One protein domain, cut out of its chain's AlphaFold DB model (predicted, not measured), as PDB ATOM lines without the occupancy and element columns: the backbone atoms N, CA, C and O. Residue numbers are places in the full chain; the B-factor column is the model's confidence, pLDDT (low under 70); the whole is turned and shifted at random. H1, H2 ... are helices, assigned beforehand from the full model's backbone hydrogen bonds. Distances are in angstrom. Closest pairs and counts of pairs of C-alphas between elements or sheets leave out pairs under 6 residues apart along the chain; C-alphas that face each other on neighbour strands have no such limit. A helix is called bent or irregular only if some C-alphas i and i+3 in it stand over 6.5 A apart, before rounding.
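AT A GLANCE: This is residues 4 to 143 of the 148 residues of an uncharacterized protein of Burkholderiales bacterium (UniProt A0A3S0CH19). A long bent helix, H4, folds back on itself, and the long helix H1 packs on both its arms, side by side with H4a and crossed by H4b. The short helices H2 and H3 pack on H4a, while H1's residues 4 to 11, loop residues 62 to 68 and residues 136 to 143, mostly H5, stick out. The 140 printed residues hold five named helices, H1 to H5 in chain order, and no named strand: all helix, packed part aligned, part crossed. The whole is loose and elongated, with a radius of gyration of the C-alphas of 17.9 A and spans of 65 by 37 by 28 A.

IN THESE COORDINATES: Find C-alpha 71 at (112.082, -12.956, -8.718), where H4, residues 71 to 118, begins. By its hydrogen bonds it was assigned as one helix, but it is bent: C-alphas 100 and 103 are 9.3 A apart. Arm H4a, residues 71 to 100, covers 42.3 A, and arm H4b, residues 103 to 118, 22.4 A. H1, residues 4 to 37, runs 49.3 A from (83.578, -3.159, 38.810). Look next for H2 at residues 44 to 51, H3 at 56 to 59, and H5 at 131 to 141, ending at (72.790, 12.417, 5.367).

HOW THE PARTS SIT: H4 is the hub, touching four helices. H4a and H1 touch at a shallow tilt of 25 degrees, opposite ways; their closest C-alphas, Ile 30 and Leu 83, are 5.8 A apart. H4b touches residues 16 to 28 of H1 at a steep tilt of 43 degrees, the same way, closest at C-alphas Gly 24 and Val 113, 5.4 A. H2 touches H4a at C-alphas Leu 51 and Arg 84, 5.8 A, and H3 touches it at Phe 58 and Gln 77, 7.2 A. H4b and H5, a helical hairpin, only just touch, with 3 pairs of C-alphas within 8 A, closest Tyr 107 and Leu 131, 7.4 A. In H1, H2, H4a, H4b and H5 every O i to N i+4 pair is within hydrogen-bond range; H3 is too short for one.

THE WHOLE: The C-alphas farthest apart, Arg 4 and Met 67, are 65.3 A apart. The printed part has no cut; the links H3 to H4 and H4 to H5 are long. Look for pLDDT under 70 at residues 4 to 5, 60 to 71, 132 and 135 to 143.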
ATOM      1  N   ARG A   4      84.019  -2.773  40.163       68.31
ATOM      2  CA  ARG A   4      83.578  -3.159  38.810       68.31
ATOM      3  C   ARG A   4      83.779  -2.055  37.768       68.31
ATOM      4  O   ARG A   4      84.156  -2.351  36.640       68.31
ATOM      5  N   LEU A   5      83.610  -0.786  38.153       68.88
ATOM      6  CA  LEU A   5      83.822   0.356  37.249       68.88
ATOM      7  C   LEU A   5      85.306   0.540  36.890       68.88
ATOM      8  O   LEU A   5      85.633   1.007  35.800       68.88
ATOM      9  N   ILE A   6      86.212   0.152  37.793       74.38
ATOM     10  CA  ILE A   6      87.663   0.211  37.565       74.38
ATOM     11  C   ILE A   6      88.099  -0.910  36.611       74.38
ATOM     12  O   ILE A   6      88.880  -0.664  35.689       74.38
ATOM     13  N   GLU A   7      87.577  -2.126  36.783       70.69
ATOM     14  CA  GLU A   7      87.883  -3.266  35.906       70.69
ATOM     15  C   GLU A   7      87.347  -3.061  34.480       70.69
ATOM     16  O   GLU A   7      88.080  -3.272  33.509       70.69
ATOM     17  N   GLU A   8      86.116  -2.560  34.334       73.44
ATOM     18  CA  GLU A   8      85.535  -2.232  33.025       73.44
ATOM     19  C   GLU A   8      86.321  -1.126  32.305       73.44
ATOM     20  O   GLU A   8      86.660  -1.273  31.125       73.44
ATOM     21  N   GLY A   9      86.689  -0.054  33.016       76.12
ATOM     22  CA  GLY A   9      87.510   1.025  32.461       76.12
ATOM     23  C   GLY A   9      88.898   0.551  32.015       76.12
ATOM     24  O   GLY A   9      89.376   0.934  30.943       76.12
ATOM     25  N   THR A  10      89.521  -0.345  32.785       85.31
ATOM     26  CA  THR A  10      90.834  -0.928  32.459       85.31
ATOM     27  C   THR A  10      90.766  -1.785  31.192       85.31
ATOM     28  O   THR A  10      91.634  -1.692  30.321       85.31
ATOM     29  N   HIS A  11      89.700  -2.569  31.030       89.88
ATOM     30  CA  HIS A  11      89.517  -3.434  29.867       89.88
ATOM     31  C   HIS A  11      89.234  -2.647  28.573       89.88
ATOM     32  O   HIS A  11      89.743  -3.005  27.506       89.88
ATOM     33  N   ILE A  12      88.470  -1.549  28.647       92.44
ATOM     34  CA  ILE A  12      88.238  -0.653  27.499       92.44
ATOM     35  C   ILE A  12      89.548   0.013  27.061       92.44
ATOM     36  O   ILE A  12      89.866   0.006  25.868       92.44
ATOM     37  N   ALA A  13      90.340   0.522  28.007       92.94
ATOM     38  CA  ALA A  13      91.629   1.144  27.712       92.94
ATOM     39  C   ALA A  13      92.603   0.164  27.034       92.94
ATOM     40  O   ALA A  13      93.275   0.512  26.059       92.94
ATOM     41  N   GLU A  14      92.640  -1.088  27.491       95.25
ATOM     42  CA  GLU A  14      93.479  -2.129  26.901       95.25
ATOM     43  C   GLU A  14      93.037  -2.487  25.469       95.25
ATOM     44  O   GLU A  14      93.867  -2.604  24.561       95.25
ATOM     45  N   LYS A  15      91.724  -2.610  25.227       95.12
ATOM     46  CA  LYS A  15      91.171  -2.811  23.877       95.12
ATOM     47  C   LYS A  15      91.512  -1.648  22.946       95.12
ATOM     48  O   LYS A  15      91.961  -1.895  21.828       95.12
ATOM     49  N   ALA A  16      91.360  -0.407  23.408       96.44
ATOM     50  CA  ALA A  16      91.709   0.785  22.639       96.44
ATOM     51  C   ALA A  16      93.207   0.827  22.307       96.44
ATOM     52  O   ALA A  16      93.587   1.094  21.166       96.44
ATOM     53  N   HIS A  17      94.073   0.482  23.266       96.50
ATOM     54  CA  HIS A  17      95.513   0.413  23.040       96.50
ATOM     55  C   HIS A  17      95.887  -0.651  22.001       96.50
ATOM     56  O   HIS A  17      96.664  -0.362  21.088       96.50
ATOM     57  N   ARG A  18      95.328  -1.865  22.110       96.50
ATOM     58  CA  ARG A  18      95.537  -2.935  21.120       96.50
ATOM     59  C   ARG A  18      95.078  -2.504  19.733       96.50
ATOM     60  O   ARG A  18      95.836  -2.652  18.781       96.50
ATOM     61  N   PHE A  19      93.879  -1.930  19.629       97.62
ATOM     62  CA  PHE A  19      93.352  -1.428  18.363       97.62
ATOM     63  C   PHE A  19      94.276  -0.374  17.748       97.62
ATOM     64  O   PHE A  19      94.683  -0.530  16.600       97.62
ATOM     65  N   ARG A  20      94.702   0.630  18.524       97.31
ATOM     66  CA  ARG A  20      95.631   1.681  18.080       97.31
ATOM     67  C   ARG A  20      96.937   1.108  17.530       97.31
ATOM     68  O   ARG A  20      97.396   1.512  16.464       97.31
ATOM     69  N   THR A  21      97.546   0.177  18.263       97.69
ATOM     70  CA  THR A  21      98.832  -0.424  17.888       97.69
ATOM     71  C   THR A  21      98.701  -1.265  16.619       97.69
ATOM     72  O   THR A  21      99.494  -1.093  15.692       97.69
ATOM     73  N   THR A  22      97.679  -2.119  16.537       97.81
ATOM     74  CA  THR A  22      97.446  -2.970  15.364       97.81
ATOM     75  C   THR A  22      97.069  -2.142  14.137       97.81
ATOM     76  O   THR A  22      97.660  -2.333  13.077       97.81
ATOM     77  N   LEU A  23      96.148  -1.181  14.275       97.44
ATOM     78  CA  LEU A  23      95.730  -0.305  13.180       97.44
ATOM     79  C   LEU A  23      96.916   0.498  12.633       97.44
ATOM     80  O   LEU A  23      97.127   0.535  11.425       97.44
ATOM     81  N   GLY A  24      97.744   1.075  13.508       96.75
ATOM     82  CA  GLY A  24      98.928   1.821  13.081       96.75
ATOM     83  C   GLY A  24      99.947   0.970  12.321       96.75
ATOM     84  O   GLY A  24     100.521   1.442  11.340       96.75
ATOM     85  N   ALA A  25     100.157  -0.283  12.735       97.38
ATOM     86  CA  ALA A  25     101.036  -1.209  12.023       97.38
ATOM     87  C   ALA A  25     100.474  -1.588  10.641       97.38
ATOM     88  O   ALA A  25     101.212  -1.573   9.654       97.38
ATOM     89  N   VAL A  26      99.169  -1.871  10.561       98.00
ATOM     90  CA  VAL A  26      98.479  -2.195   9.304       98.00
ATOM     91  C   VAL A  26      98.530  -1.015   8.331       98.00
ATOM     92  O   VAL A  26      98.977  -1.192   7.200       98.00
ATOM     93  N   ASN A  27      98.171   0.194   8.768       96.81
ATOM     94  CA  ASN A  27      98.161   1.387   7.916       96.81
ATOM     95  C   ASN A  27      99.562   1.711   7.377       96.81
ATOM     96  O   ASN A  27      99.728   1.964   6.186       96.81
ATOM     97  N   ALA A  28     100.597   1.621   8.220       96.62
ATOM     98  CA  ALA A  28     101.975   1.812   7.773       96.62
ATOM     99  C   ALA A  28     102.383   0.782   6.704       96.62
ATOM    100  O   ALA A  28     103.029   1.134   5.715       96.62
ATOM    101  N   ARG A  29     101.996  -0.488   6.876       97.81
ATOM    102  CA  ARG A  29     102.311  -1.546   5.911       97.81
ATOM    103  C   ARG A  29     101.560  -1.364   4.592       97.81
ATOM    104  O   ARG A  29     102.171  -1.559   3.545       97.81
ATOM    105  N   ILE A  30     100.296  -0.937   4.636       97.94
ATOM    106  CA  ILE A  30      99.503  -0.586   3.448       97.94
ATOM    107  C   ILE A  30     100.214   0.502   2.639       97.94
ATOM    108  O   ILE A  30     100.424   0.311   1.447       97.94
ATOM    109  N   VAL A  31     100.666   1.585   3.282       96.75
ATOM    110  CA  VAL A  31     101.392   2.680   2.607       96.75
ATOM    111  C   VAL A  31     102.665   2.175   1.933       96.75
ATOM    112  O   VAL A  31     102.919   2.479   0.768       96.75
ATOM    113  N   VAL A  32     103.465   1.377   2.647       96.62
ATOM    114  CA  VAL A  32     104.717   0.826   2.109       96.62
ATOM    115  C   VAL A  32     104.455  -0.076   0.907       96.62
ATOM    116  O   VAL A  32     105.142   0.044  -0.106       96.62
ATOM    117  N   LEU A  33     103.467  -0.968   0.995       97.25
ATOM    118  CA  LEU A  33     103.124  -1.867  -0.104       97.25
ATOM    119  C   LEU A  33     102.566  -1.098  -1.297       97.25
ATOM    120  O   LEU A  33     103.018  -1.333  -2.411       97.25
ATOM    121  N   ALA A  34     101.650  -0.155  -1.066       96.62
ATOM    122  CA  ALA A  34     101.085   0.682  -2.115       96.62
ATOM    123  C   ALA A  34     102.179   1.451  -2.862       96.62
ATOM    124  O   ALA A  34     102.214   1.424  -4.089       96.62
ATOM    125  N   HIS A  35     103.138   2.030  -2.138       94.88
ATOM    126  CA  HIS A  35     104.299   2.666  -2.752       94.88
ATOM    127  C   HIS A  35     105.162   1.669  -3.542       94.88
ATOM    128  O   HIS A  35     105.519   1.941  -4.685       94.88
ATOM    129  N   PHE A  36     105.462   0.501  -2.965       95.00
ATOM    130  CA  PHE A  36     106.296  -0.526  -3.598       95.00
ATOM    131  C   PHE A  36     105.703  -1.057  -4.909       95.00
ATOM    132  O   PHE A  36     106.442  -1.286  -5.864       95.00
ATOM    133  N   VAL A  37     104.383  -1.250  -4.967       93.50
ATOM    134  CA  VAL A  37     103.697  -1.773  -6.159       93.50
ATOM    135  C   VAL A  37     103.122  -0.691  -7.079       93.50
ATOM    136  O   VAL A  37     102.536  -1.021  -8.109       93.50
ATOM    137  N   GLY A  38     103.272   0.590  -6.728       93.31
ATOM    138  CA  GLY A  38     102.690   1.708  -7.474       93.31
ATOM    139  C   GLY A  38     101.158   1.751  -7.431       93.31
ATOM    140  O   GLY A  38     100.532   2.227  -8.377       93.31
ATOM    141  N   ALA A  39     100.543   1.230  -6.367       93.94
ATOM    142  CA  ALA A  39      99.100   1.283  -6.179       93.94
ATOM    143  C   ALA A  39      98.653   2.693  -5.791       93.94
ATOM    144  O   ALA A  39      99.271   3.347  -4.950       93.94
ATOM    145  N   ARG A  40      97.532   3.123  -6.366       92.88
ATOM    146  CA  ARG A  40      96.825   4.331  -5.944       92.88
ATOM    147  C   ARG A  40      95.715   3.950  -4.984       92.88
ATOM    148  O   ARG A  40      95.065   2.925  -5.178       92.88
ATOM    149  N   LEU A  41      95.540   4.758  -3.948       93.19
ATOM    150  CA  LEU A  41      94.535   4.568  -2.904       93.19
ATOM    151  C   LEU A  41      93.766   5.876  -2.648       93.19
ATOM    152  O   LEU A  41      93.196   6.051  -1.578       93.19
ATOM    153  N   ASP A  42      93.782   6.804  -3.609       88.50
ATOM    154  CA  ASP A  42      93.262   8.164  -3.442       88.50
ATOM    155  C   ASP A  42      91.724   8.182  -3.421       88.50
ATOM    156  O   ASP A  42      91.104   9.124  -2.928       88.50
ATOM    157  N   THR A  43      91.096   7.153  -3.999       88.12
ATOM    158  CA  THR A  43      89.643   7.065  -4.178       88.12
ATOM    159  C   THR A  43      89.083   5.699  -3.782       88.12
ATOM    160  O   THR A  43      89.745   4.669  -3.920       88.12
ATOM    161  N   GLU A  44      87.807   5.667  -3.373       86.94
ATOM    162  CA  GLU A  44      87.084   4.413  -3.096       86.94
ATOM    163  C   GLU A  44      87.096   3.467  -4.310       86.94
ATOM    164  O   GLU A  44      87.231   2.258  -4.149       86.94
ATOM    165  N   GLY A  45      87.029   4.009  -5.533       90.12
ATOM    166  CA  GLY A  45      87.077   3.218  -6.765       90.12
ATOM    167  C   GLY A  45      88.411   2.499  -6.982       90.12
ATOM    168  O   GLY A  45      88.422   1.343  -7.399       90.12
ATOM    169  N   GLU A  46      89.539   3.141  -6.672       92.25
ATOM    170  CA  GLU A  46      90.865   2.515  -6.773       92.25
ATOM    171  C   GLU A  46      91.054   1.418  -5.720       92.25
ATOM    172  O   GLU A  46      91.547   0.333  -6.034       92.25
ATOM    173  N   VAL A  47      90.581   1.659  -4.494       92.94
ATOM    174  CA  VAL A  47      90.553   0.639  -3.438       92.94
ATOM    175  C   VAL A  47      89.679  -0.545  -3.863       92.94
ATOM    176  O   VAL A  47      90.104  -1.696  -3.746       92.94
ATOM    177  N   GLN A  48      88.499  -0.287  -4.431       92.62
ATOM    178  CA  GLN A  48      87.585  -1.329  -4.896       92.62
ATOM    179  C   GLN A  48      88.205  -2.186  -6.009       92.62
ATOM    180  O   GLN A  48      88.081  -3.410  -5.989       92.62
ATOM    181  N   GLN A  49      88.960  -1.586  -6.934       94.19
ATOM    182  CA  GLN A  49      89.668  -2.341  -7.976       94.19
ATOM    183  C   GLN A  49      90.705  -3.322  -7.416       94.19
ATOM    184  O   GLN A  49      90.944  -4.381  -8.007       94.19
ATOM    185  N   ILE A  50      91.331  -2.973  -6.291       94.69
ATOM    186  CA  ILE A  50      92.275  -3.846  -5.586       94.69
ATOM    187  C   ILE A  50      91.522  -4.987  -4.905       94.69
ATOM    188  O   ILE A  50      91.932  -6.142  -5.025       94.69
ATOM    189  N   LEU A  51      90.415  -4.678  -4.226       94.12
ATOM    190  CA  LEU A  51      89.573  -5.660  -3.539       94.12
ATOM    191  C   LEU A  51      88.997  -6.706  -4.504       94.12
ATOM    192  O   LEU A  51      89.130  -7.905  -4.247       94.12
ATOM    193  N   ASP A  52      88.463  -6.261  -5.640       94.19
ATOM    194  CA  ASP A  52      87.825  -7.117  -6.650       94.19
ATOM    195  C   ASP A  52      88.818  -7.795  -7.598       94.19
ATOM    196  O   ASP A  52      88.419  -8.529  -8.503       94.19
ATOM    197  N   ARG A  53      90.123  -7.539  -7.430       92.88
ATOM    198  CA  ARG A  53      91.184  -7.994  -8.346       92.88
ATOM    199  C   ARG A  53      90.952  -7.574  -9.804       92.88
ATOM    200  O   ARG A  53      91.448  -8.215 -10.731       92.88
ATOM    201  N   SER A  54      90.212  -6.492 -10.032       91.56
ATOM    202  CA  SER A  54      89.944  -5.981 -11.378       91.56
ATOM    203  C   SER A  54      91.105  -5.141 -11.924       91.56
ATOM    204  O   SER A  54      91.197  -4.947 -13.142       91.56
ATOM    205  N   ASN A  55      92.037  -4.717 -11.056       88.50
ATOM    206  CA  ASN A  55      93.277  -4.057 -11.453       88.50
ATOM    207  C   ASN A  55      94.140  -4.980 -12.355       88.50
ATOM    208  O   ASN A  55      94.361  -6.147 -12.009       88.50
ATOM    209  N   PRO A  56      94.674  -4.481 -13.492       85.56
ATOM    210  CA  PRO A  56      95.506  -5.261 -14.412       85.56
ATOM    211  C   PRO A  56      96.697  -5.980 -13.765       85.56
ATOM    212  O   PRO A  56      97.099  -7.032 -14.261       85.56
ATOM    213  N   ALA A  57      97.227  -5.462 -12.654       85.12
ATOM    214  CA  ALA A  57      98.319  -6.081 -11.912       85.12
ATOM    215  C   ALA A  57      97.994  -7.509 -11.439       85.12
ATOM    216  O   ALA A  57      98.879  -8.358 -11.428       85.12
ATOM    217  N   PHE A  58      96.727  -7.824 -11.142       83.62
ATOM    218  CA  PHE A  58      96.319  -9.176 -10.742       83.62
ATOM    219  C   PHE A  58      96.191 -10.147 -11.925       83.62
ATOM    220  O   PHE A  58      96.305 -11.358 -11.746       83.62
ATOM    221  N   ARG A  59      96.010  -9.657 -13.162       73.62
ATOM    222  CA  ARG A  59      95.800 -10.516 -14.348       73.62
ATOM    223  C   ARG A  59      97.039 -11.312 -14.755       73.62
ATOM    224  O   ARG A  59      96.904 -12.328 -15.436       73.62
ATOM    225  N   GLN A  60      98.230 -10.916 -14.300       62.66
ATOM    226  CA  GLN A  60      99.465 -11.673 -14.529       62.66
ATOM    227  C   GLN A  60      99.455 -13.080 -13.885       62.66
ATOM    228  O   GLN A  60     100.340 -13.879 -14.177       62.66
ATOM    229  N   GLN A  61      98.446 -13.428 -13.070       58.03
ATOM    230  CA  GLN A  61      98.275 -14.760 -12.469       58.03
ATOM    231  C   GLN A  61      97.806 -15.869 -13.428       58.03
ATOM    232  O   GLN A  61      98.112 -17.028 -13.168       58.03
ATOM    233  N   VAL A  62      97.031 -15.566 -14.478       53.84
ATOM    234  CA  VAL A  62      96.109 -16.582 -15.047       53.84
ATOM    235  C   VAL A  62      96.525 -17.109 -16.430       53.84
ATOM    236  O   VAL A  62      95.993 -18.117 -16.883       53.84
ATOM    237  N   GLY A  63      97.479 -16.473 -17.120       50.91
ATOM    238  CA  GLY A  63      97.567 -16.642 -18.578       50.91
ATOM    239  C   GLY A  63      98.822 -17.256 -19.192       50.91
ATOM    240  O   GLY A  63      98.701 -17.842 -20.264       50.91
ATOM    241  N   GLN A  64     100.024 -17.109 -18.625       48.94
ATOM    242  CA  GLN A  64     101.237 -17.487 -19.368       48.94
ATOM    243  C   GLN A  64     102.389 -17.967 -18.475       48.94
ATOM    244  O   GLN A  64     102.985 -17.160 -17.761       48.94
ATOM    245  N   PRO A  65     102.813 -19.241 -18.588       48.12
ATOM    246  CA  PRO A  65     104.101 -19.707 -18.082       48.12
ATOM    247  C   PRO A  65     105.251 -19.280 -19.020       48.12
ATOM    248  O   PRO A  65     106.128 -20.075 -19.343       48.12
ATOM    249  N   ASN A  66     105.271 -18.025 -19.485       48.81
ATOM    250  CA  ASN A  66     106.363 -17.518 -20.318       48.81
ATOM    251  C   ASN A  66     107.515 -17.023 -19.435       48.81
ATOM    252  O   ASN A  66     107.534 -15.874 -19.010       48.81
ATOM    253  N   MET A  67     108.438 -17.944 -19.140       49.44
ATOM    254  CA  MET A  67     109.915 -17.860 -19.109       49.44
ATOM    255  C   MET A  67     110.699 -16.590 -18.680       49.44
ATOM    256  O   MET A  67     111.921 -16.666 -18.641       49.44
ATOM    257  N   HIS A  68     110.092 -15.467 -18.285       48.59
ATOM    258  CA  HIS A  68     110.815 -14.228 -17.936       48.59
ATOM    259  C   HIS A  68     110.308 -13.517 -16.670       48.59
ATOM    260  O   HIS A  68     110.816 -12.451 -16.317       48.59
ATOM    261  N   SER A  69     109.367 -14.103 -15.924       55.72
ATOM    262  CA  SER A  69     108.953 -13.574 -14.617       55.72
ATOM    263  C   SER A  69     110.028 -13.860 -13.564       55.72
ATOM    264  O   SER A  69     109.918 -14.793 -12.765       55.72
ATOM    265  N   GLY A  70     111.104 -13.071 -13.580       62.03
ATOM    266  CA  GLY A  70     112.161 -13.106 -12.570       62.03
ATOM    267  C   GLY A  70     111.614 -12.923 -11.147       62.03
ATOM    268  O   GLY A  70     110.441 -12.608 -10.933       62.03
ATOM    269  N   HIS A  71     112.467 -13.102 -10.132       69.00
ATOM    270  CA  HIS A  71     112.082 -12.956  -8.718       69.00
ATOM    271  C   HIS A  71     111.308 -11.660  -8.408       69.00
ATOM    272  O   HIS A  71     110.394 -11.695  -7.585       69.00
ATOM    273  N   ALA A  72     111.605 -10.567  -9.118       73.69
ATOM    274  CA  ALA A  72     110.918  -9.283  -8.989       73.69
ATOM    275  C   ALA A  72     109.412  -9.346  -9.317       73.69
ATOM    276  O   ALA A  72     108.607  -8.823  -8.551       73.69
ATOM    277  N   GLY A  73     109.002 -10.045 -10.385       77.75
ATOM    278  CA  GLY A  73     107.583 -10.157 -10.760       77.75
ATOM    279  C   GLY A  73     106.765 -10.948  -9.734       77.75
ATOM    280  O   GLY A  73     105.663 -10.557  -9.359       77.75
ATOM    281  N   ARG A  74     107.348 -12.020  -9.179       81.88
ATOM    282  CA  ARG A  74     106.712 -12.792  -8.095       81.88
ATOM    283  C   ARG A  74     106.632 -12.004  -6.786       81.88
ATOM    284  O   ARG A  74     105.656 -12.157  -6.056       81.88
ATOM    285  N   ALA A  75     107.638 -11.185  -6.481       86.38
ATOM    286  CA  ALA A  75     107.628 -10.319  -5.304       86.38
ATOM    287  C   ALA A  75     106.547  -9.230  -5.411       86.38
ATOM    288  O   ALA A  75     105.780  -9.055  -4.467       86.38
ATOM    289  N   ALA A  76     106.429  -8.575  -6.570       88.62
ATOM    290  CA  ALA A  76     105.375  -7.597  -6.836       88.62
ATOM    291  C   ALA A  76     103.976  -8.222  -6.716       88.62
ATOM    292  O   ALA A  76     103.111  -7.663  -6.048       88.62
ATOM    293  N   GLN A  77     103.773  -9.424  -7.265       88.06
ATOM    294  CA  GLN A  77     102.490 -10.124  -7.154       88.06
ATOM    295  C   GLN A  77     102.104 -10.428  -5.701       88.06
ATOM    296  O   GLN A  77     100.962 -10.222  -5.296       88.06
ATOM    297  N   ARG A  78     103.055 -10.917  -4.896       91.62
ATOM    298  CA  ARG A  78     102.814 -11.171  -3.467       91.62
ATOM    299  C   ARG A  78     102.490  -9.883  -2.719       91.62
ATOM    300  O   ARG A  78     101.604  -9.902  -1.878       91.62
ATOM    301  N   ALA A  79     103.166  -8.785  -3.050       95.12
ATOM    302  CA  ALA A  79     102.903  -7.486  -2.449       95.12
ATOM    303  C   ALA A  79     101.498  -6.955  -2.791       95.12
ATOM    304  O   ALA A  79     100.837  -6.413  -1.911       95.12
ATOM    305  N   TRP A  80     101.001  -7.177  -4.015       95.75
ATOM    306  CA  TRP A  80      99.615  -6.865  -4.387       95.75
ATOM    307  C   TRP A  80      98.587  -7.678  -3.590       95.75
ATOM    308  O   TRP A  80      97.599  -7.127  -3.102       95.75
ATOM    309  N   GLU A  81      98.814  -8.984  -3.422       95.69
ATOM    310  CA  GLU A  81      97.916  -9.837  -2.631       95.69
ATOM    311  C   GLU A  81      97.968  -9.504  -1.133       95.69
ATOM    312  O   GLU A  81      96.923  -9.487  -0.478       95.69
ATOM    313  N   GLU A  82      99.154  -9.194  -0.599       97.31
ATOM    314  CA  GLU A  82      99.331  -8.728   0.780       97.31
ATOM    315  C   GLU A  82      98.609  -7.394   1.000       97.31
ATOM    316  O   GLU A  82      97.842  -7.271   1.953       97.31
ATOM    317  N   LEU A  83      98.778  -6.425   0.091       97.81
ATOM    318  CA  LEU A  83      98.098  -5.131   0.144       97.81
ATOM    319  C   LEU A  83      96.578  -5.316   0.211       97.81
ATOM    320  O   LEU A  83      95.931  -4.783   1.112       97.81
ATOM    321  N   ARG A  84      96.014  -6.125  -0.694       97.19
ATOM    322  CA  ARG A  84      94.578  -6.438  -0.707       97.19
ATOM    323  C   ARG A  84      94.132  -7.081   0.609       97.19
ATOM    324  O   ARG A  84      93.116  -6.681   1.170       97.19
ATOM    325  N   GLY A  85      94.892  -8.053   1.114       97.75
ATOM    326  CA  GLY A  85      94.599  -8.717   2.384       97.75
ATOM    327  C   GLY A  85      94.591  -7.754   3.574       97.75
ATOM    328  O   GLY A  85      93.699  -7.828   4.415       97.75
ATOM    329  N   LEU A  86      95.536  -6.813   3.622       98.25
ATOM    330  CA  LEU A  86      95.620  -5.818   4.690       98.25
ATOM    331  C   LEU A  86      94.502  -4.776   4.628       98.25
ATOM    332  O   LEU A  86      94.027  -4.357   5.681       98.25
ATOM    333  N   ILE A  87      94.045  -4.389   3.434       96.75
ATOM    334  CA  ILE A  87      92.875  -3.512   3.284       96.75
ATOM    335  C   ILE A  87      91.633  -4.189   3.880       96.75
ATOM    336  O   ILE A  87      90.927  -3.568   4.672       96.75
ATOM    337  N   VAL A  88      91.402  -5.470   3.570       96.25
ATOM    338  CA  VAL A  88      90.287  -6.242   4.149       96.25
ATOM    339  C   VAL A  88      90.429  -6.353   5.668       96.25
ATOM    340  O   VAL A  88      89.493  -6.031   6.398       96.25
ATOM    341  N   LEU A  89      91.618  -6.724   6.156       97.25
ATOM    342  CA  LEU A  89      91.886  -6.830   7.590       97.25
ATOM    343  C   LEU A  89      91.633  -5.504   8.320       97.25
ATOM    344  O   LEU A  89      91.082  -5.506   9.418       97.25
ATOM    345  N   ARG A  90      92.007  -4.366   7.726       96.12
ATOM    346  CA  ARG A  90      91.738  -3.041   8.297       96.12
ATOM    347  C   ARG A  90      90.240  -2.794   8.459       96.12
ATOM    348  O   ARG A  90      89.833  -2.316   9.516       96.12
ATOM    349  N   CYS A  91      89.429  -3.140   7.459       93.62
ATOM    350  CA  CYS A  91      87.972  -3.019   7.550       93.62
ATOM    351  C   CYS A  91      87.414  -3.848   8.716       93.62
ATOM    352  O   CYS A  91      86.617  -3.335   9.504       93.62
ATOM    353  N   ASP A  92      87.883  -5.086   8.882       95.06
ATOM    354  CA  ASP A  92      87.469  -5.945   9.994       95.06
ATOM    355  C   ASP A  92      87.921  -5.397  11.355       95.06
ATOM    356  O   ASP A  92      87.144  -5.387  12.311       95.06
ATOM    357  N   LEU A  93      89.151  -4.880  11.454       95.75
ATOM    358  CA  LEU A  93      89.662  -4.247  12.674       95.75
ATOM    359  C   LEU A  93      88.803  -3.051  13.087       95.75
ATOM    360  O   LEU A  93      88.437  -2.939  14.256       95.75
ATOM    361  N   VAL A  94      88.460  -2.179  12.137       94.50
ATOM    362  CA  VAL A  94      87.628  -0.997  12.390       94.50
ATOM    363  C   VAL A  94      86.210  -1.411  12.771       94.50
ATOM    364  O   VAL A  94      85.678  -0.907  13.755       94.50
ATOM    365  N   LYS A  95      85.611  -2.380  12.069       93.69
ATOM    366  CA  LYS A  95      84.289  -2.926  12.411       93.69
ATOM    367  C   LYS A  95      84.254  -3.478  13.839       93.69
ATOM    368  O   LYS A  95      83.340  -3.162  14.598       93.69
ATOM    369  N   ASN A  96      85.256  -4.268  14.219       94.94
ATOM    370  CA  ASN A  96      85.350  -4.842  15.559       94.94
ATOM    371  C   ASN A  96      85.576  -3.762  16.627       94.94
ATOM    372  O   ASN A  96      85.003  -3.842  17.713       94.94
ATOM    373  N   ALA A  97      86.364  -2.728  16.321       94.56
ATOM    374  CA  ALA A  97      86.549  -1.584  17.207       94.56
ATOM    375  C   ALA A  97      85.245  -0.800  17.405       94.56
ATOM    376  O   ALA A  97      84.888  -0.525  18.546       94.56
ATOM    377  N   LEU A  98      84.483  -0.540  16.338       93.62
ATOM    378  CA  LEU A  98      83.177   0.122  16.429       93.62
ATOM    379  C   LEU A  98      82.215  -0.638  17.350       93.62
ATOM    380  O   LEU A  98      81.530  -0.019  18.160       93.62
ATOM    381  N   GLN A  99      82.198  -1.971  17.271       93.06
ATOM    382  CA  GLN A  99      81.372  -2.816  18.139       93.06
ATOM    383  C   GLN A  99      81.858  -2.836  19.595       93.06
ATOM    384  O   GLN A  99      81.044  -2.880  20.513       93.06
ATOM    385  N   ALA A 100      83.175  -2.823  19.822       93.69
ATOM    386  CA  ALA A 100      83.760  -3.004  21.150       93.69
ATOM    387  C   ALA A 100      83.992  -1.702  21.934       93.69
ATOM    388  O   ALA A 100      83.997  -1.734  23.162       93.69
ATOM    389  N   LEU A 101      84.252  -0.593  21.239       94.38
ATOM    390  CA  LEU A 101      84.648   0.705  21.799       94.38
ATOM    391  C   LEU A 101      83.604   1.798  21.538       94.38
ATOM    392  O   LEU A 101      83.662   2.864  22.146       94.38
ATOM    393  N   GLY A 102      82.668   1.553  20.617       92.38
ATOM    394  CA  GLY A 102      81.752   2.570  20.121       92.38
ATOM    395  C   GLY A 102      82.414   3.542  19.141       92.38
ATOM    396  O   GLY A 102      83.631   3.549  18.932       92.38
ATOM    397  N   LEU A 103      81.585   4.383  18.521       89.94
ATOM    398  CA  LEU A 103      82.000   5.293  17.452       89.94
ATOM    399  C   LEU A 103      83.018   6.342  17.922       89.94
ATOM    400  O   LEU A 103      84.064   6.494  17.300       89.94
ATOM    401  N   GLY A 104      82.729   7.034  19.030       90.81
ATOM    402  CA  GLY A 104      83.548   8.153  19.509       90.81
ATOM    403  C   GLY A 104      84.991   7.749  19.818       90.81
ATOM    404  O   GLY A 104      85.928   8.358  19.308       90.81
ATOM    405  N   LEU A 105      85.178   6.670  20.582       92.56
ATOM    406  CA  LEU A 105      86.516   6.200  20.942       92.56
ATOM    407  C   LEU A 105      87.250   5.571  19.748       92.56
ATOM    408  O   LEU A 105      88.457   5.752  19.602       92.56
ATOM    409  N   THR A 106      86.536   4.879  18.851       93.88
ATOM    410  CA  THR A 106      87.133   4.359  17.606       93.88
ATOM    411  C   THR A 106      87.653   5.496  16.726       93.88
ATOM    412  O   THR A 106      88.755   5.397  16.180       93.88
ATOM    413  N   TYR A 107      86.890   6.587  16.618       92.25
ATOM    414  CA  TYR A 107      87.291   7.788  15.893       92.25
ATOM    415  C   TYR A 107      88.536   8.432  16.511       92.25
ATOM    416  O   TYR A 107      89.519   8.668  15.807       92.25
ATOM    417  N   GLU A 108      88.535   8.649  17.827       92.88
ATOM    418  CA  GLU A 108      89.669   9.245  18.533       92.88
ATOM    419  C   GLU A 108      90.950   8.423  18.327       92.88
ATOM    420  O   GLU A 108      91.989   8.959  17.933       92.88
ATOM    421  N   VAL A 109      90.870   7.103  18.515       94.12
ATOM    422  CA  VAL A 109      92.009   6.199  18.318       94.12
ATOM    423  C   VAL A 109      92.504   6.225  16.870       94.12
ATOM    424  O   VAL A 109      93.715   6.251  16.641       94.12
ATOM    425  N   THR A 110      91.597   6.253  15.892       93.44
ATOM    426  CA  THR A 110      91.956   6.342  14.469       93.44
ATOM    427  C   THR A 110      92.685   7.650  14.164       93.44
ATOM    428  O   THR A 110      93.749   7.624  13.544       93.44
ATOM    429  N   SER A 111      92.194   8.783  14.678       92.12
ATOM    430  CA  SER A 111      92.855  10.085  14.522       92.12
ATOM    431  C   SER A 111      94.254  10.094  15.151       92.12
ATOM    432  O   SER A 111      95.214  10.576  14.547       92.12
ATOM    433  N   GLN A 112      94.422   9.486  16.331       94.00
ATOM    434  CA  GLN A 112      95.738   9.342  16.963       94.00
ATOM    435  C   GLN A 112      96.707   8.510  16.107       94.00
ATOM    436  O   GLN A 112      97.905   8.815  16.063       94.00
ATOM    437  N   VAL A 113      96.217   7.466  15.427       95.25
ATOM    438  CA  VAL A 113      97.019   6.675  14.481       95.25
ATOM    439  C   VAL A 113      97.455   7.530  13.295       95.25
ATOM    440  O   VAL A 113      98.651   7.564  13.000       95.25
ATOM    441  N   GLU A 114      96.541   8.261  12.655       91.81
ATOM    442  CA  GLU A 114      96.878   9.147  11.532       91.81
ATOM    443  C   GLU A 114      97.913  10.204  11.928       91.81
ATOM    444  O   GLU A 114      98.925  10.368  11.249       91.81
ATOM    445  N   GLN A 115      97.740  10.853  13.082       92.75
ATOM    446  CA  GLN A 115      98.710  11.817  13.607       92.75
ATOM    447  C   GLN A 115     100.077  11.172  13.882       92.75
ATOM    448  O   GLN A 115     101.130  11.770  13.641       92.75
ATOM    449  N   ALA A 116     100.103   9.936  14.392       93.38
ATOM    450  CA  ALA A 116     101.346   9.204  14.610       93.38
ATOM    451  C   ALA A 116     102.064   8.853  13.296       93.38
ATOM    452  O   ALA A 116     103.295   8.875  13.266       93.38
ATOM    453  N   LEU A 117     101.327   8.557  12.225       92.38
ATOM    454  CA  LEU A 117     101.878   8.309  10.890       92.38
ATOM    455  C   LEU A 117     102.350   9.606  10.219       92.38
ATOM    456  O   LEU A 117     103.447   9.630   9.660       92.38
ATOM    457  N   ALA A 118     101.605  10.702  10.372       93.19
ATOM    458  CA  ALA A 118     101.996  12.030   9.900       93.19
ATOM    459  C   ALA A 118     103.341  12.476  10.486       93.19
ATOM    460  O   ALA A 118     104.221  12.927   9.754       93.19
ATOM    461  N   ARG A 119     103.567  12.240  11.786       94.38
ATOM    462  CA  ARG A 119     104.870  12.484  12.437       94.38
ATOM    463  C   ARG A 119     106.021  11.649  11.866       94.38
ATOM    464  O   ARG A 119     107.176  12.013  12.053       94.38
ATOM    465  N   LYS A 120     105.724  10.548  11.170       91.50
ATOM    466  CA  LYS A 120     106.699   9.700  10.462       91.50
ATOM    467  C   LYS A 120     106.840  10.064   8.976       91.50
ATOM    468  O   LYS A 120     107.503   9.339   8.243       91.50
ATOM    469  N   GLY A 121     106.218  11.156   8.525       91.56
ATOM    470  CA  GLY A 121     106.272  11.625   7.136       91.56
ATOM    471  C   GLY A 121     105.268  10.959   6.192       91.56
ATOM    472  O   GLY A 121     105.307  11.210   4.989       91.56
ATOM    473  N   ILE A 122     104.355  10.130   6.706       90.31
ATOM    474  CA  ILE A 122     103.270   9.543   5.914       90.31
ATOM    475  C   ILE A 122     102.137  10.563   5.835       90.31
ATOM    476  O   ILE A 122     101.594  10.970   6.858       90.31
ATOM    477  N   LYS A 123     101.777  10.989   4.622       87.81
ATOM    478  CA  LYS A 123     100.695  11.961   4.426       87.81
ATOM    479  C   LYS A 123      99.359  11.396   4.947       87.81
ATOM    480  O   LYS A 123      99.109  10.207   4.740       87.81
ATOM    481  N   PRO A 124      98.497  12.216   5.578       84.69
ATOM    482  CA  PRO A 124      97.139  11.803   5.927       84.69
ATOM    483  C   PRO A 124      96.412  11.214   4.714       84.69
ATOM    484  O   PRO A 124      96.537  11.746   3.610       84.69
ATOM    485  N   GLY A 125      95.711  10.097   4.909       84.19
ATOM    486  CA  GLY A 125      95.023   9.385   3.832       84.19
ATOM    487  C   GLY A 125      95.904   8.624   2.837       84.19
ATOM    488  O   GLY A 125      95.371   8.003   1.925       84.19
ATOM    489  N   ALA A 126      97.236   8.613   2.983       86.62
ATOM    490  CA  ALA A 126      98.117   7.862   2.074       86.62
ATOM    491  C   ALA A 126      97.877   6.340   2.104       86.62
ATOM    492  O   ALA A 126      98.337   5.613   1.227       86.62
ATOM    493  N   ASP A 127      97.188   5.847   3.130       85.38
ATOM    494  CA  ASP A 127      96.757   4.462   3.264       85.38
ATOM    495  C   ASP A 127      95.362   4.207   2.652       85.38
ATOM    496  O   ASP A 127      94.847   3.089   2.745       85.38
ATOM    497  N   GLY A 128      94.732   5.218   2.047       85.12
ATOM    498  CA  GLY A 128      93.390   5.150   1.467       85.12
ATOM    499  C   GLY A 128      92.279   4.946   2.486       85.12
ATOM    500  O   GLY A 128      91.252   4.349   2.158       85.12
ATOM    501  N   PHE A 129      92.494   5.340   3.744       85.44
ATOM    502  CA  PHE A 129      91.483   5.249   4.789       85.44
ATOM    503  C   PHE A 129      91.074   6.631   5.270       85.44
ATOM    504  O   PHE A 129      91.874   7.372   5.827       85.44
ATOM    505  N   HIS A 130      89.795   6.958   5.089       81.00
ATOM    506  CA  HIS A 130      89.238   8.254   5.461       81.00
ATOM    507  C   HIS A 130      88.007   8.074   6.350       81.00
ATOM    508  O   HIS A 130      86.889   8.409   5.959       81.00
ATOM    509  N   LEU A 131      88.202   7.535   7.560       74.50
ATOM    510  CA  LEU A 131      87.091   7.288   8.487       74.50
ATOM    511  C   LEU A 131      86.317   8.573   8.804       74.50
ATOM    512  O   LEU A 131      85.092   8.549   8.842       74.50
ATOM    513  N   GLN A 132      87.020   9.697   8.972       69.81
ATOM    514  CA  GLN A 132      86.397  10.998   9.219       69.81
ATOM    515  C   GLN A 132      85.453  11.401   8.080       69.81
ATOM    516  O   GLN A 132      84.290  11.694   8.326       69.81
ATOM    517  N   MET A 133      85.917  11.311   6.830       71.38
ATOM    518  CA  MET A 133      85.098  11.630   5.657       71.38
ATOM    519  C   MET A 133      83.859  10.727   5.565       71.38
ATOM    520  O   MET A 133      82.773  11.188   5.216       71.38
ATOM    521  N   GLN A 134      83.999   9.443   5.903       70.69
ATOM    522  CA  GLN A 134      82.879   8.502   5.920       70.69
ATOM    523  C   GLN A 134      81.875   8.818   7.037       70.69
ATOM    524  O   GLN A 134      80.668   8.733   6.817       70.69
ATOM    525  N   MET A 135      82.353   9.225   8.213       68.94
ATOM    526  CA  MET A 135      81.497   9.640   9.325       68.94
ATOM    527  C   MET A 135      80.750  10.939   9.018       68.94
ATOM    528  O   MET A 135      79.536  10.990   9.216       68.94
ATOM    529  N   ASP A 136      81.434  11.944   8.472       69.94
ATOM    530  CA  ASP A 136      80.825  13.218   8.074       69.94
ATOM    531  C   ASP A 136      79.730  13.003   7.023       69.94
ATOM    532  O   ASP A 136      78.678  13.640   7.070       69.94
ATOM    533  N   ARG A 137      79.920  12.033   6.119       69.94
ATOM    534  CA  ARG A 137      78.907  11.631   5.138       69.94
ATOM    535  C   ARG A 137      77.660  11.044   5.802       69.94
ATOM    536  O   ARG A 137      76.558  11.435   5.437       69.94
ATOM    537  N   ILE A 138      77.826  10.146   6.775       64.38
ATOM    538  CA  ILE A 138      76.714   9.490   7.490       64.38
ATOM    539  C   ILE A 138      75.943  10.494   8.359       64.38
ATOM    540  O   ILE A 138      74.712  10.469   8.406       64.38
ATOM    541  N   VAL A 139      76.651  11.396   9.042       61.25
ATOM    542  CA  VAL A 139      76.030  12.435   9.874       61.25
ATOM    543  C   VAL A 139      75.337  13.487   9.000       61.25
ATOM    544  O   VAL A 139      74.207  13.865   9.297       61.25
ATOM    545  N   GLY A 140      75.953  13.892   7.885       56.97
ATOM    546  CA  GLY A 140      75.373  14.836   6.926       56.97
ATOM    547  C   GLY A 140      74.106  14.319   6.239       56.97
ATOM    548  O   GLY A 140      73.169  15.087   6.042       56.97
ATOM    549  N   THR A 141      74.008  13.014   5.951       54.22
ATOM    550  CA  THR A 141      72.790  12.417   5.367       54.22
ATOM    551  C   THR A 141      71.580  12.388   6.305       54.22
ATOM    552  O   THR A 141      70.459  12.258   5.825       54.22
ATOM    553  N   ASN A 142      71.768  12.531   7.622       47.19
ATOM    554  CA  ASN A 142      70.660  12.515   8.587       47.19
ATOM    555  C   ASN A 142      69.952  13.870   8.753       47.19
ATOM    556  O   ASN A 142      68.899  13.916   9.383       47.19
ATOM    557  N   ILE A 143      70.492  14.966   8.206       51.81
ATOM    558  CA  ILE A 143      69.875  16.301   8.331       51.81
ATOM    559  C   ILE A 143      68.900  16.590   7.172       51.81
ATOM    560  O   ILE A 143      68.012  17.424   7.314       51.81
TER     561      ILE A 143